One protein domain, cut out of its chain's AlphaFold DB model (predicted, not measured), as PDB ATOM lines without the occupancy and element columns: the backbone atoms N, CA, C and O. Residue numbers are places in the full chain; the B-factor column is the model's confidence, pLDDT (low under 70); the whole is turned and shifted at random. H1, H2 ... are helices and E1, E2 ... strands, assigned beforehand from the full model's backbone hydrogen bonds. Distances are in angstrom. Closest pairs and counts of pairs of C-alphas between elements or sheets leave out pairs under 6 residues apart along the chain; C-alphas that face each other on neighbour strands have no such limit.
ATOM      1  N   GLY A  44      -2.076 -36.958  43.107       89.50
ATOM      2  CA  GLY A  44      -3.498 -36.801  43.436       89.50
ATOM      3  C   GLY A  44      -4.194 -35.769  42.542       89.50
ATOM      4  O   GLY A  44      -3.665 -35.394  41.497       89.50
ATOM      5  N   ALA A  45      -5.398 -35.339  42.926       95.06
ATOM      6  CA  ALA A  45      -6.110 -34.271  42.223       95.06
ATOM      7  C   ALA A  45      -5.412 -32.926  42.467       95.06
ATOM      8  O   ALA A  45      -5.069 -32.614  43.601       95.06
ATOM      9  N   GLY A  46      -5.202 -32.136  41.418       96.12
ATOM     10  CA  GLY A  46      -4.472 -30.871  41.470       96.12
ATOM     11  C   GLY A  46      -4.834 -29.969  40.295       96.12
ATOM     12  O   GLY A  46      -5.825 -30.205  39.600       96.12
ATOM     13  N   THR A  47      -4.046 -28.921  40.087       98.06
ATOM     14  CA  THR A  47      -4.157 -28.038  38.919       98.06
ATOM     15  C   THR A  47      -3.031 -28.324  37.914       98.06
ATOM     16  O   THR A  47      -2.111 -29.090  38.205       98.06
ATOM     17  N   HIS A  48      -3.152 -27.768  36.707       96.88
ATOM     18  CA  HIS A  48      -2.201 -27.935  35.598       96.88
ATOM     19  C   HIS A  48      -2.119 -26.639  34.775       96.88
ATOM     20  O   HIS A  48      -2.306 -26.646  33.557       96.88
ATOM     21  N   PHE A  49      -1.971 -25.501  35.451       98.06
ATOM     22  CA  PHE A  49      -1.828 -24.194  34.817       98.06
ATOM     23  C   PHE A  49      -0.401 -23.966  34.313       98.06
ATOM     24  O   PHE A  49      -0.219 -23.231  33.342       98.06
ATOM     25  N   LEU A  50       0.593 -24.604  34.939       97.94
ATOM     26  CA  LEU A  50       1.996 -24.514  34.549       97.94
ATOM     27  C   LEU A  50       2.421 -25.726  33.705       97.94
ATOM     28  O   LEU A  50       2.028 -26.864  33.959       97.94
ATOM     29  N   ASP A  51       3.294 -25.497  32.719       96.19
ATOM     30  CA  ASP A  51       3.964 -26.578  31.987       96.19
ATOM     31  C   ASP A  51       5.175 -27.075  32.789       96.19
ATOM     32  O   ASP A  51       6.303 -26.620  32.597       96.19
ATOM     33  N   HIS A  52       4.938 -28.010  33.714       96.81
ATOM     34  CA  HIS A  52       5.974 -28.561  34.603       96.81
ATOM     35  C   HIS A  52       7.178 -29.102  33.828       96.81
ATOM     36  O   HIS A  52       8.324 -28.898  34.227       96.81
ATOM     37  N   ARG A  53       6.937 -29.743  32.676       94.50
ATOM     38  CA  ARG A  53       7.994 -30.346  31.854       94.50
ATOM     39  C   ARG A  53       8.962 -29.314  31.310       94.50
ATOM     40  O   ARG A  53      10.150 -29.616  31.203       94.50
ATOM     41  N   ARG A  54       8.485 -28.106  31.010       96.12
ATOM     42  CA  ARG A  54       9.335 -27.012  30.538       96.12
ATOM     43  C   ARG A  54      10.402 -26.642  31.568       96.12
ATOM     44  O   ARG A  54      11.566 -26.517  31.185       96.12
ATOM     45  N   TYR A  55      10.040 -26.527  32.847       96.62
ATOM     46  CA  TYR A  55      10.972 -26.159  33.925       96.62
ATOM     47  C   TYR A  55      12.012 -27.248  34.226       96.62
ATOM     48  O   TYR A  55      13.095 -26.949  34.716       96.62
ATOM     49  N   LEU A  56      11.716 -28.501  33.875       96.44
ATOM     50  CA  LEU A  56      12.599 -29.653  34.088       96.44
ATOM     51  C   LEU A  56      13.449 -30.008  32.861       96.44
ATOM     52  O   LEU A  56      14.030 -31.093  32.791       96.44
ATOM     53  N   THR A  57      13.519 -29.127  31.862       93.69
ATOM     54  CA  THR A  57      14.344 -29.369  30.673       93.69
ATOM     55  C   THR A  57      15.811 -29.536  31.080       93.69
ATOM     56  O   THR A  57      16.393 -28.651  31.697       93.69
ATOM     57  N   GLY A  58      16.418 -30.673  30.724       88.81
ATOM     58  CA  GLY A  58      17.808 -30.998  31.069       88.81
ATOM     59  C   GLY A  58      18.003 -31.661  32.437       88.81
ATOM     60  O   GLY A  58      19.119 -32.066  32.747       88.81
ATOM     61  N   TYR A  59      16.944 -31.828  33.235       92.44
ATOM     62  CA  TYR A  59      17.012 -32.547  34.506       92.44
ATOM     63  C   TYR A  59      16.942 -34.052  34.260       92.44
ATOM     64  O   TYR A  59      16.117 -34.538  33.479       92.44
ATOM     65  N   ALA A  60      17.774 -34.809  34.970       89.75
ATOM     66  CA  ALA A  60      17.682 -36.258  34.966       89.75
ATOM     67  C   ALA A  60      16.446 -36.715  35.758       89.75
ATOM     68  O   ALA A  60      16.185 -36.234  36.858       89.75
ATOM     69  N   GLU A  61      15.700 -37.684  35.219       90.81
ATOM     70  CA  GLU A  61      14.522 -38.271  35.884       90.81
ATOM     71  C   GLU A  61      13.432 -37.220  36.260       90.81
ATOM     72  O   GLU A  61      13.026 -37.111  37.420       90.81
ATOM     73  N   PRO A  62      12.899 -36.458  35.279       94.00
ATOM     74  CA  PRO A  62      11.887 -35.408  35.491       94.00
ATOM     75  C   PRO A  62      10.622 -35.884  36.229       94.00
ATOM     76  O   PRO A  62      10.013 -35.123  36.975       94.00
ATOM     77  N   ALA A  63      10.252 -37.158  36.077       93.31
ATOM     78  CA  ALA A  63       9.095 -37.745  36.755       93.31
ATOM     79  C   ALA A  63       9.230 -37.773  38.290       93.31
ATOM     80  O   ALA A  63       8.213 -37.748  38.979       93.31
ATOM     81  N   TRP A  64      10.456 -37.798  38.834       95.56
ATOM     82  CA  TRP A  64      10.662 -37.669  40.279       95.56
ATOM     83  C   TRP A  64      10.249 -36.279  40.766       95.56
ATOM     84  O   TRP A  64       9.544 -36.177  41.766       95.56
ATOM     85  N   TYR A  65      10.643 -35.224  40.044       97.75
ATOM     86  CA  TYR A  65      10.339 -33.838  40.410       97.75
ATOM     87  C   TYR A  65       8.839 -33.564  40.302       97.75
ATOM     88  O   TYR A  65       8.245 -33.088  41.261       97.75
ATOM     89  N   ASP A 467      -0.730 -26.272  62.400       94.56
ATOM     90  CA  ASP A 467      -1.005 -27.521  63.119       94.56
ATOM     91  C   ASP A 467      -2.326 -28.215  62.755       94.56
ATOM     92  O   ASP A 467      -2.509 -29.402  63.042       94.56
ATOM     93  N   GLY A 468      -3.268 -27.448  62.203       92.06
ATOM     94  CA  GLY A 468      -4.613 -27.887  61.839       92.06
ATOM     95  C   GLY A 468      -4.866 -27.814  60.334       92.06
ATOM     96  O   GLY A 468      -3.980 -27.480  59.556       92.06
ATOM     97  N   GLY A 469      -6.107 -28.075  59.924       94.50
ATOM     98  CA  GLY A 469      -6.520 -28.180  58.515       94.50
ATOM     99  C   GLY A 469      -6.576 -26.875  57.708       94.50
ATOM    100  O   GLY A 469      -7.386 -26.744  56.788       94.50
ATOM    101  N   THR A 470      -5.781 -25.874  58.074       97.25
ATOM    102  CA  THR A 470      -5.717 -24.561  57.418       97.25
ATOM    103  C   THR A 470      -4.291 -24.251  56.999       97.25
ATOM    104  O   THR A 470      -3.363 -24.666  57.681       97.25
ATOM    105  N   LEU A 471      -4.118 -23.457  55.949       97.94
ATOM    106  CA  LEU A 471      -2.843 -22.861  55.553       97.94
ATOM    107  C   LEU A 471      -2.960 -21.339  55.671       97.94
ATOM    108  O   LEU A 471      -3.944 -20.766  55.199       97.94
ATOM    109  N   LYS A 472      -1.983 -20.670  56.282       97.62
ATOM    110  CA  LYS A 472      -1.899 -19.206  56.225       97.62
ATOM    111  C   LYS A 472      -1.083 -18.800  54.997       97.62
ATOM    112  O   LYS A 472      -0.086 -19.434  54.678       97.62
ATOM    113  N   LEU A 473      -1.524 -17.758  54.307       97.19
ATOM    114  CA  LEU A 473      -0.813 -17.124  53.204       97.19
ATOM    115  C   LEU A 473      -0.481 -15.695  53.602       97.19
ATOM    116  O   LEU A 473      -1.389 -14.955  53.971       97.19
ATOM    117  N   LYS A 474       0.787 -15.303  53.510       96.12
ATOM    118  CA  LYS A 474       1.229 -13.919  53.715       96.12
ATOM    119  C   LYS A 474       2.439 -13.614  52.817       96.12
ATOM    120  O   LYS A 474       3.575 -13.649  53.281       96.12
ATOM    121  N   PRO A 475       2.210 -13.381  51.513       96.12
ATOM    122  CA  PRO A 475       3.292 -13.190  50.552       96.12
ATOM    123  C   PRO A 475       4.163 -11.975  50.897       96.12
ATOM    124  O   PRO A 475       3.639 -10.910  51.227       96.12
ATOM    125  N   LEU A 476       5.481 -12.125  50.757       96.81
ATOM    126  CA  LEU A 476       6.479 -11.049  50.858       96.81
ATOM    127  C   LEU A 476       6.958 -10.581  49.472       96.81
ATOM    128  O   LEU A 476       8.036 -10.009  49.334       96.81
ATOM    129  N   VAL A 477       6.159 -10.842  48.435       96.19
ATOM    130  CA  VAL A 477       6.417 -10.393  47.062       96.19
ATOM    131  C   VAL A 477       6.390  -8.858  46.958       96.19
ATOM    132  O   VAL A 477       5.594  -8.208  47.648       96.19
ATOM    133  N   PRO A 478       7.218  -8.259  46.084       94.94
ATOM    134  CA  PRO A 478       7.188  -6.820  45.843       94.94
ATOM    135  C   PRO A 478       5.935  -6.417  45.049       94.94
ATOM    136  O   PRO A 478       5.493  -7.140  44.155       94.94
ATOM    137  N   ASP A 479       5.406  -5.212  45.294       92.81
ATOM    138  CA  ASP A 479       4.198  -4.693  44.610       92.81
ATOM    139  C   ASP A 479       4.344  -4.610  43.082       92.81
ATOM    140  O   ASP A 479       3.362  -4.576  42.338       92.81
ATOM    141  N   ALA A 480       5.585  -4.547  42.596       94.50
ATOM    142  CA  ALA A 480       5.881  -4.480  41.175       94.50
ATOM    143  C   ALA A 480       5.458  -5.749  40.418       94.50
ATOM    144  O   ALA A 480       5.178  -5.654  39.224       94.50
ATOM    145  N   TRP A 481       5.373  -6.905  41.085       96.88
ATOM    146  CA  TRP A 481       4.979  -8.160  40.448       96.88
ATOM    147  C   TRP A 481       3.499  -8.129  40.045       96.88
ATOM    148  O   TRP A 481       2.594  -7.913  40.855       96.88
ATOM    149  N   ASP A 482       3.240  -8.326  38.758       97.44
ATOM    150  CA  ASP A 482       1.900  -8.414  38.177       97.44
ATOM    151  C   ASP A 482       1.396  -9.858  38.071       97.44
ATOM    152  O   ASP A 482       0.191 -10.063  37.958       97.44
ATOM    153  N   HIS A 483       2.286 -10.844  38.191       98.50
ATOM    154  CA  HIS A 483       1.944 -12.257  38.251       98.50
ATOM    155  C   HIS A 483       2.934 -13.052  39.115       98.50
ATOM    156  O   HIS A 483       4.082 -12.651  39.281       98.50
ATOM    157  N   TYR A 484       2.484 -14.177  39.671       98.69
ATOM    158  CA  TYR A 484       3.322 -15.293  40.137       98.69
ATOM    159  C   TYR A 484       2.434 -16.513  40.408       98.69
ATOM    160  O   TYR A 484       1.235 -16.369  40.658       98.69
ATOM    161  N   ALA A 485       3.008 -17.712  40.399       98.75
ATOM    162  CA  ALA A 485       2.293 -18.925  40.774       98.75
ATOM    163  C   ALA A 485       3.183 -19.900  41.543       98.75
ATOM    164  O   ALA A 485       4.388 -19.976  41.318       98.75
ATOM    165  N   ILE A 486       2.554 -20.671  42.428       98.88
ATOM    166  CA  ILE A 486       3.073 -21.928  42.956       98.88
ATOM    167  C   ILE A 486       1.987 -22.994  42.865       98.88
ATOM    168  O   ILE A 486       0.878 -22.818  43.374       98.88
ATOM    169  N   GLU A 487       2.299 -24.091  42.192       98.69
ATOM    170  CA  GLU A 487       1.355 -25.120  41.781       98.69
ATOM    171  C   GLU A 487       1.631 -26.461  42.471       98.69
ATOM    172  O   GLU A 487       2.776 -26.896  42.597       98.69
ATOM    173  N   ASN A 488       0.547 -27.116  42.903       98.06
ATOM    174  CA  ASN A 488       0.519 -28.461  43.492       98.06
ATOM    175  C   ASN A 488       1.453 -28.691  44.697       98.06
ATOM    176  O   ASN A 488       2.034 -29.768  44.864       98.06
ATOM    177  N   VAL A 489       1.531 -27.701  45.590       98.56
ATOM    178  CA  VAL A 489       2.222 -27.821  46.880       98.56
ATOM    179  C   VAL A 489       1.595 -28.961  47.692       98.56
ATOM    180  O   VAL A 489       0.394 -28.887  47.980       98.56
ATOM    181  N   PRO A 490       2.356 -30.000  48.091       97.38
ATOM    182  CA  PRO A 490       1.849 -31.017  49.002       97.38
ATOM    183  C   PRO A 490       1.638 -30.407  50.390       97.38
ATOM    184  O   PRO A 490       2.594 -30.007  51.052       97.38
ATOM    185  N   TYR A 491       0.390 -30.361  50.852       98.19
ATOM    186  CA  TYR A 491       0.057 -29.868  52.188       98.19
ATOM    187  C   TYR A 491      -1.018 -30.740  52.830       98.19
ATOM    188  O   TYR A 491      -2.132 -30.838  52.324       98.19
ATOM    189  N   HIS A 492      -0.683 -31.407  53.938       96.94
ATOM    190  CA  HIS A 492      -1.590 -32.302  54.678       96.94
ATOM    191  C   HIS A 492      -2.208 -33.419  53.809       96.94
ATOM    192  O   HIS A 492      -3.278 -33.929  54.115       96.94
ATOM    193  N   GLY A 493      -1.528 -33.820  52.728       94.12
ATOM    194  CA  GLY A 493      -2.022 -34.806  51.753       94.12
ATOM    195  C   GLY A 493      -2.769 -34.210  50.551       94.12
ATOM    196  O   GLY A 493      -2.926 -34.904  49.554       94.12
ATOM    197  N   HIS A 494      -3.116 -32.924  50.597       97.06
ATOM    198  CA  HIS A 494      -3.777 -32.189  49.515       97.06
ATOM    199  C   HIS A 494      -2.777 -31.509  48.567       97.06
ATOM    200  O   HIS A 494      -1.602 -31.331  48.904       97.06
ATOM    201  N   ASN A 495      -3.258 -31.076  47.398       98.00
ATOM    202  CA  ASN A 495      -2.544 -30.172  46.492       98.00
ATOM    203  C   ASN A 495      -3.047 -28.741  46.639       98.00
ATOM    204  O   ASN A 495      -4.181 -28.441  46.259       98.00
ATOM    205  N   VAL A 496      -2.188 -27.836  47.105       98.75
ATOM    206  CA  VAL A 496      -2.491 -26.401  47.156       98.75
ATOM    207  C   VAL A 496      -1.834 -25.691  45.976       98.75
ATOM    208  O   VAL A 496      -0.656 -25.886  45.698       98.75
ATOM    209  N   THR A 497      -2.597 -24.858  45.273       98.81
ATOM    210  CA  THR A 497      -2.077 -23.961  44.229       98.81
ATOM    211  C   THR A 497      -2.440 -22.529  44.576       98.81
ATOM    212  O   THR A 497      -3.605 -22.249  44.862       98.81
ATOM    213  N   VAL A 498      -1.462 -21.629  44.540       98.62
ATOM    214  CA  VAL A 498      -1.645 -20.189  44.743       98.62
ATOM    215  C   VAL A 498      -1.179 -19.484  43.482       98.62
ATOM    216  O   VAL A 498      -0.042 -19.676  43.063       98.62
ATOM    217  N   LEU A 499      -2.041 -18.667  42.886       97.44
ATOM    218  CA  LEU A 499      -1.689 -17.849  41.728       97.44
ATOM    219  C   LEU A 499      -2.141 -16.408  41.945       97.44
ATOM    220  O   LEU A 499      -3.254 -16.164  42.406       97.44
ATOM    221  N   TRP A 500      -1.275 -15.465  41.614       98.50
ATOM    222  CA  TRP A 500      -1.566 -14.041  41.523       98.50
ATOM    223  C   TRP A 500      -1.476 -13.637  40.063       98.50
ATOM    224  O   TRP A 500      -0.480 -13.934  39.412       98.50
ATOM    225  N   ASP A 501      -2.507 -12.966  39.565       98.50
ATOM    226  CA  ASP A 501      -2.538 -12.413  38.214       98.50
ATOM    227  C   ASP A 501      -3.317 -11.100  38.251       98.50
ATOM    228  O   ASP A 501      -4.528 -11.096  38.492       98.50
ATOM    229  N   ARG A 502      -2.630  -9.971  38.079       97.75
ATOM    230  CA  ARG A 502      -3.209  -8.640  38.295       97.75
ATOM    231  C   ARG A 502      -4.395  -8.369  37.373       97.75
ATOM    232  O   ARG A 502      -5.386  -7.786  37.811       97.75
ATOM    233  N   ASP A 503      -4.305  -8.779  36.110       97.44
ATOM    234  CA  ASP A 503      -5.354  -8.563  35.106       97.44
ATOM    235  C   ASP A 503      -6.007  -9.862  34.601       97.44
ATOM    236  O   ASP A 503      -7.054  -9.818  33.947       97.44
ATOM    237  N   GLY A 504      -5.463 -11.020  34.980       97.56
ATOM    238  CA  GLY A 504      -5.976 -12.341  34.632       97.56
ATOM    239  C   GLY A 504      -5.495 -12.865  33.282       97.56
ATOM    240  O   GLY A 504      -6.000 -13.905  32.842       97.56
ATOM    241  N   SER A 505      -4.606 -12.142  32.596       97.19
ATOM    242  CA  SER A 505      -4.165 -12.471  31.240       97.19
ATOM    243  C   SER A 505      -3.000 -13.457  31.191       97.19
ATOM    244  O   SER A 505      -2.862 -14.149  30.181       97.19
ATOM    245  N   HIS A 506      -2.204 -13.571  32.260       98.00
ATOM    246  CA  HIS A 506      -0.996 -14.401  32.272       98.00
ATOM    247  C   HIS A 506      -1.321 -15.895  32.398       98.00
ATOM    248  O   HIS A 506      -0.854 -16.691  31.587       98.00
ATOM    249  N   TYR A 507      -2.192 -16.284  33.341       97.81
ATOM    250  CA  TYR A 507      -2.595 -17.696  33.528       97.81
ATOM    251  C   TYR A 507      -3.987 -18.025  32.964       97.81
ATOM    252  O   TYR A 507      -4.424 -19.181  32.984       97.81
ATOM    253  N   GLY A 508      -4.745 -17.015  32.523       97.25
ATOM    254  CA  GLY A 508      -6.099 -17.196  31.989       97.25
ATOM    255  C   GLY A 508      -7.124 -17.702  33.014       97.25
ATOM    256  O   GLY A 508      -8.194 -18.171  32.631       97.25
ATOM    257  N   GLN A 509      -6.817 -17.614  34.314       97.44
ATOM    258  CA  GLN A 509      -7.713 -18.025  35.403       97.44
ATOM    259  C   GLN A 509      -8.552 -16.866  35.960       97.44
ATOM    260  O   GLN A 509      -9.383 -17.084  36.840       97.44
ATOM    261  N   GLY A 510      -8.382 -15.655  35.416       97.06
ATOM    262  CA  GLY A 510      -9.042 -14.419  35.836       97.06
ATOM    263  C   GLY A 510      -8.249 -13.646  36.891       97.06
ATOM    264  O   GLY A 510      -7.474 -14.233  37.637       97.06
ATOM    265  N   ALA A 511      -8.488 -12.335  36.970       97.94
ATOM    266  CA  ALA A 511      -7.731 -11.424  37.827       97.94
ATOM    267  C   ALA A 511      -7.820 -11.761  39.328       97.94
ATOM    268  O   ALA A 511      -8.803 -12.374  39.781       97.94
ATOM    269  N   GLY A 512      -6.823 -11.290  40.076       98.00
ATOM    270  CA  GLY A 512      -6.706 -11.391  41.525       98.00
ATOM    271  C   GLY A 512      -5.807 -12.537  42.001       98.00
ATOM    272  O   GLY A 512      -5.298 -13.341  41.222       98.00
ATOM    273  N   LEU A 513      -5.648 -12.632  43.320       98.38
ATOM    274  CA  LEU A 513      -5.053 -13.787  43.985       98.38
ATOM    275  C   LEU A 513      -6.096 -14.905  44.050       98.38
ATOM    276  O   LEU A 513      -7.212 -14.692  44.528       98.38
ATOM    277  N   ARG A 514      -5.740 -16.111  43.617       98.31
ATOM    278  CA  ARG A 514      -6.611 -17.287  43.634       98.31
ATOM    279  C   ARG A 514      -5.910 -18.461  44.284       98.31
ATOM    280  O   ARG A 514      -4.738 -18.719  44.028       98.31
ATOM    281  N   VAL A 515      -6.662 -19.191  45.101       98.62
ATOM    282  CA  VAL A 515      -6.166 -20.373  45.803       98.62
ATOM    283  C   VAL A 515      -7.041 -21.570  45.479       98.62
ATOM    284  O   VAL A 515      -8.262 -21.514  45.650       98.62
ATOM    285  N   TYR A 516      -6.409 -22.655  45.048       98.69
ATOM    286  CA  TYR A 516      -7.043 -23.930  44.735       98.69
ATOM    287  C   TYR A 516      -6.571 -24.992  45.721       98.69
ATOM    288  O   TYR A 516      -5.408 -25.002  46.119       98.69
ATOM    289  N   VAL A 517      -7.481 -25.892  46.086       98.56
ATOM    290  CA  VAL A 517      -7.189 -27.095  46.871       98.56
ATOM    291  C   VAL A 517      -7.757 -28.279  46.105       98.56
ATOM    292  O   VAL A 517      -8.952 -28.295  45.800       98.56
ATOM    293  N   ASP A 518      -6.887 -29.224  45.760       97.81
ATOM    294  CA  ASP A 518      -7.186 -30.415  44.958       97.81
ATOM    295  C   ASP A 518      -7.846 -30.091  43.611       97.81
ATOM    296  O   ASP A 518      -8.826 -30.706  43.190       97.81
ATOM    297  N   GLY A 519      -7.343 -29.046  42.949       97.69
ATOM    298  CA  GLY A 519      -7.867 -28.564  41.667       97.69
ATOM    299  C   GLY A 519      -9.126 -27.695  41.771       97.69
ATOM    300  O   GLY A 519      -9.499 -27.038  40.801       97.69
ATOM    301  N   ALA A 520      -9.775 -27.629  42.936       97.94
ATOM    302  CA  ALA A 520     -10.973 -26.822  43.138       97.94
ATOM    303  C   ALA A 520     -10.628 -25.421  43.660       97.94
ATOM    304  O   ALA A 520      -9.947 -25.285  44.676       97.94
ATOM    305  N   LEU A 521     -11.152 -24.374  43.014       97.75
ATOM    306  CA  LEU A 521     -11.017 -22.992  43.482       97.75
ATOM    307  C   LEU A 521     -11.682 -22.836  44.860       97.75
ATOM    308  O   LEU A 521     -12.872 -23.119  45.015       97.75
ATOM    309  N   ARG A 522     -10.920 -22.377  45.854       96.50
ATOM    310  CA  ARG A 522     -11.386 -22.168  47.235       96.50
ATOM    311  C   ARG A 522     -11.509 -20.703  47.600       96.50
ATOM    312  O   ARG A 522     -12.498 -20.325  48.221       96.50
ATOM    313  N   THR A 523     -10.539 -19.892  47.190       95.25
ATOM    314  CA  THR A 523     -10.482 -18.485  47.583       95.25
ATOM    315  C   THR A 523     -10.092 -17.597  46.415       95.25
ATOM    316  O   THR A 523      -9.259 -17.979  45.595       95.25
ATOM    317  N   VAL A 524     -10.679 -16.399  46.371       96.88
ATOM    318  CA  VAL A 524     -10.300 -15.300  45.480       96.88
ATOM    319  C   VAL A 524     -10.143 -14.037  46.326       96.88
ATOM    320  O   VAL A 524     -11.001 -13.755  47.163       96.88
ATOM    321  N   ALA A 525      -9.079 -13.275  46.098       97.25
ATOM    322  CA  ALA A 525      -8.867 -11.947  46.661       97.25
ATOM    323  C   ALA A 525      -8.439 -10.980  45.550       97.25
ATOM    324  O   ALA A 525      -7.821 -11.389  44.571       97.25
ATOM    325  N   ALA A 526      -8.795  -9.701  45.679       96.25
ATOM    326  CA  ALA A 526      -8.480  -8.701  44.656       96.25
ATOM    327  C   ALA A 526      -6.977  -8.389  44.574       96.25
ATOM    328  O   ALA A 526      -6.484  -8.130  43.488       96.25
ATOM    329  N   GLU A 527      -6.273  -8.460  45.705       95.00
ATOM    330  CA  GLU A 527      -4.849  -8.140  45.847       95.00
ATOM    331  C   GLU A 527      -4.145  -9.232  46.672       95.00
ATOM    332  O   GLU A 527      -4.813  -9.906  47.475       95.00
ATOM    333  N   PRO A 528      -2.818  -9.411  46.535       93.56
ATOM    334  CA  PRO A 528      -2.037 -10.258  47.424       93.56
ATOM    335  C   PRO A 528      -2.064  -9.708  48.850       93.56
ATOM    336  O   PRO A 528      -1.946  -8.505  49.082       93.56
ATOM    337  N   GLY A 529      -2.202 -10.591  49.833       89.69
ATOM    338  CA  GLY A 529      -2.197 -10.195  51.236       89.69
ATOM    339  C   GLY A 529      -2.472 -11.358  52.184       89.69
ATOM    340  O   GLY A 529      -2.637 -12.494  51.730       89.69
ATOM    341  N   PRO A 530      -2.526 -11.085  53.502       93.88
ATOM    342  CA  PRO A 530      -2.785 -12.100  54.512       93.88
ATOM    343  C   PRO A 530      -4.125 -12.813  54.280       93.88
ATOM    344  O   PRO A 530      -5.181 -12.179  54.255       93.88
ATOM    345  N   LEU A 531      -4.095 -14.139  54.160       95.75
ATOM    346  CA  LEU A 531      -5.273 -14.980  53.966       95.75
ATOM    347  C   LEU A 531      -5.152 -16.272  54.783       95.75
ATOM    348  O   LEU A 531      -4.076 -16.838  54.925       95.75
ATOM    349  N   THR A 532      -6.272 -16.775  55.302       96.94
ATOM    350  CA  THR A 532      -6.355 -18.141  55.844       96.94
ATOM    351  C   THR A 532      -7.140 -19.013  54.876       96.94
ATOM    352  O   THR A 532      -8.300 -18.735  54.576       96.94
ATOM    353  N   VAL A 533      -6.499 -20.065  54.380       96.81
ATOM    354  CA  VAL A 533      -7.048 -21.010  53.411       96.81
ATOM    355  C   VAL A 533      -7.523 -22.258  54.156       96.81
ATOM    356  O   VAL A 533      -6.706 -22.924  54.795       96.81
ATOM    357  N   PRO A 534      -8.817 -22.614  54.092       96.00
ATOM    358  CA  PRO A 534      -9.290 -23.892  54.607       96.00
ATOM    359  C   PRO A 534      -8.867 -25.004  53.642       96.00
ATOM    360  O   PRO A 534      -9.416 -25.109  52.545       96.00
ATOM    361  N   VAL A 535      -7.886 -25.818  54.037       97.00
ATOM    362  CA  VAL A 535      -7.418 -26.941  53.211       97.00
ATOM    363  C   VAL A 535      -8.301 -28.164  53.446       97.00
ATOM    364  O   VAL A 535      -8.795 -28.757  52.494       97.00
ATOM    365  N   GLY A 536      -8.579 -28.490  54.709       94.50
ATOM    366  CA  GLY A 536      -9.320 -29.693  55.078       94.50
ATOM    367  C   GLY A 536      -8.579 -30.534  56.109       94.50
ATOM    368  O   GLY A 536      -7.505 -30.169  56.579       94.50
ATOM    369  N   ALA A 537      -9.194 -31.641  56.520       94.19
ATOM    370  CA  ALA A 537      -8.551 -32.596  57.414       94.19
ATOM    371  C   ALA A 537      -7.437 -33.341  56.673       94.19
ATOM    372  O   ALA A 537      -7.625 -33.698  55.519       94.19
ATOM    373  N   THR A 538      -6.331 -33.629  57.360       93.50
ATOM    374  CA  THR A 538      -5.205 -34.366  56.780       93.50
ATOM    375  C   THR A 538      -5.648 -35.673  56.127       93.50
ATOM    376  O   THR A 538      -6.264 -36.522  56.778       93.50
ATOM    377  N   GLU A 539      -5.271 -35.865  54.864       90.62
ATOM    378  CA  GLU A 539      -5.449 -37.142  54.189       90.62
ATOM    379  C   GLU A 539      -4.336 -38.117  54.596       90.62
ATOM    380  O   GLU A 539      -3.150 -37.752  54.630       90.62
ATOM    381  N   PRO A 540      -4.687 -39.375  54.925       78.50
ATOM    382  CA  PRO A 540      -3.688 -40.383  55.221       78.50
ATOM    383  C   PRO A 540      -2.806 -40.583  53.991       78.50
ATOM    384  O   PRO A 540      -3.302 -40.664  52.866       78.50
ATOM    385  N   ALA A 541      -1.495 -40.705  54.213       72.00
ATOM    386  CA  ALA A 541      -0.598 -41.108  53.141       72.00
ATOM    387  C   ALA A 541      -1.133 -42.417  52.525       72.00
ATOM    388  O   ALA A 541      -1.512 -43.324  53.282       72.00
ATOM    389  N   PRO A 542      -1.201 -42.531  51.185       65.00
ATOM    390  CA  PRO A 542      -1.609 -43.771  50.545       65.00
ATOM    391  C   PRO A 542      -0.791 -44.926  51.124       65.00
ATOM    392  O   PRO A 542       0.429 -44.814  51.239       65.00
ATOM    393  N   GLN A 543      -1.444 -46.029  51.503       59.22
ATOM    394  CA  GLN A 543      -0.730 -47.234  51.922       59.22
ATOM    395  C   GLN A 543      -0.018 -47.827  50.707       59.22
ATOM    396  O   GLN A 543      -0.546 -48.687  50.004       59.22
TER     397      GLN A 543
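What this domain is: This is residues 44 to 65 and 467 to 543 of the 964 residues of an uncharacterized protein of Micromonospora sp. 4G51 (UniProt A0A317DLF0). A twisted sheet of four strands, E2 to E5, has a small two-stranded sheet, E1 and E6, over part of one face, making a lopsided sandwich. Two tiny helices, H1 and H2, lie off the larger sheet, beyond its E2 edge. You have 99 printed residues, with H1 H2 E1 E2 E3 E4 E5 E6 along the chain and both sheets antiparallel, the larger in the order E2 - E3 - E4 - E5. The class is mostly strand, though under half of the residues are in named elements. The whole is compact, with a radius of gyration of the C-alphas of 14.5 A and spans of 41 by 38 by 22 A.

How they stand to each other: Start with H1, residues 52 to 55, and H2, residues 62 to 65: they are close but not clearly touching, the closest C-alphas being those of Arg 53 and Pro 62, 7.3 A apart. Both are too short for any O i to N i+4 pair; each has one O i to N i+3 pair, within hydrogen-bond range. Neither is on the larger sheet. After the cut, E1, residues 470 to 473, is antiparallel to E6, residues 531 to 534, at 157 degrees, with N 471 and O 533 2.9 A apart. Next, E2, residues 483 to 491, E3, residues 494 to 501, E4, residues 512 to 517, and E5, residues 520 to 525, form a meander, each strand the antiparallel neighbour of the one before, and each successive pair a hairpin. Look for N 486 and O 498 at 2.9 A between E2 and E3, N 514 and O 499 at 2.8 A between E3 and E4, and N 513 and O 525 at 2.8 A between E4 and E5. The two sheets form a sandwich, face to face, with facing parts 9.5 A centre to centre and strands at 23 degrees. The closest C-alphas of E5 and E6, Thr 523 and Val 533, are 7.2 A apart.

Where its parts are: Find C-alpha 52, where H1 begins, at (5.974, -28.561, 34.603). From C-alpha 483 at (1.944, -12.257, 38.251), E2 runs 22.5 A and bends by 59 degrees at residue 488. E3 runs 22.8 A, E4 16.6 A and E5 15.4 A. E6 ends at C-alpha 534, (-9.290, -23.892, 54.607).

The domain as a whole: The C-alphas farthest apart, of Ala 480 and Gln 543, are 44.6 A apart. Residues 66 to 466 are not printed, and C-alphas 65 and 467 are 26.2 A apart across that cut. Of the links printed whole, none is long. The mean pLDDT of the printed part is 95.2; residues 542 to 543 are under 70.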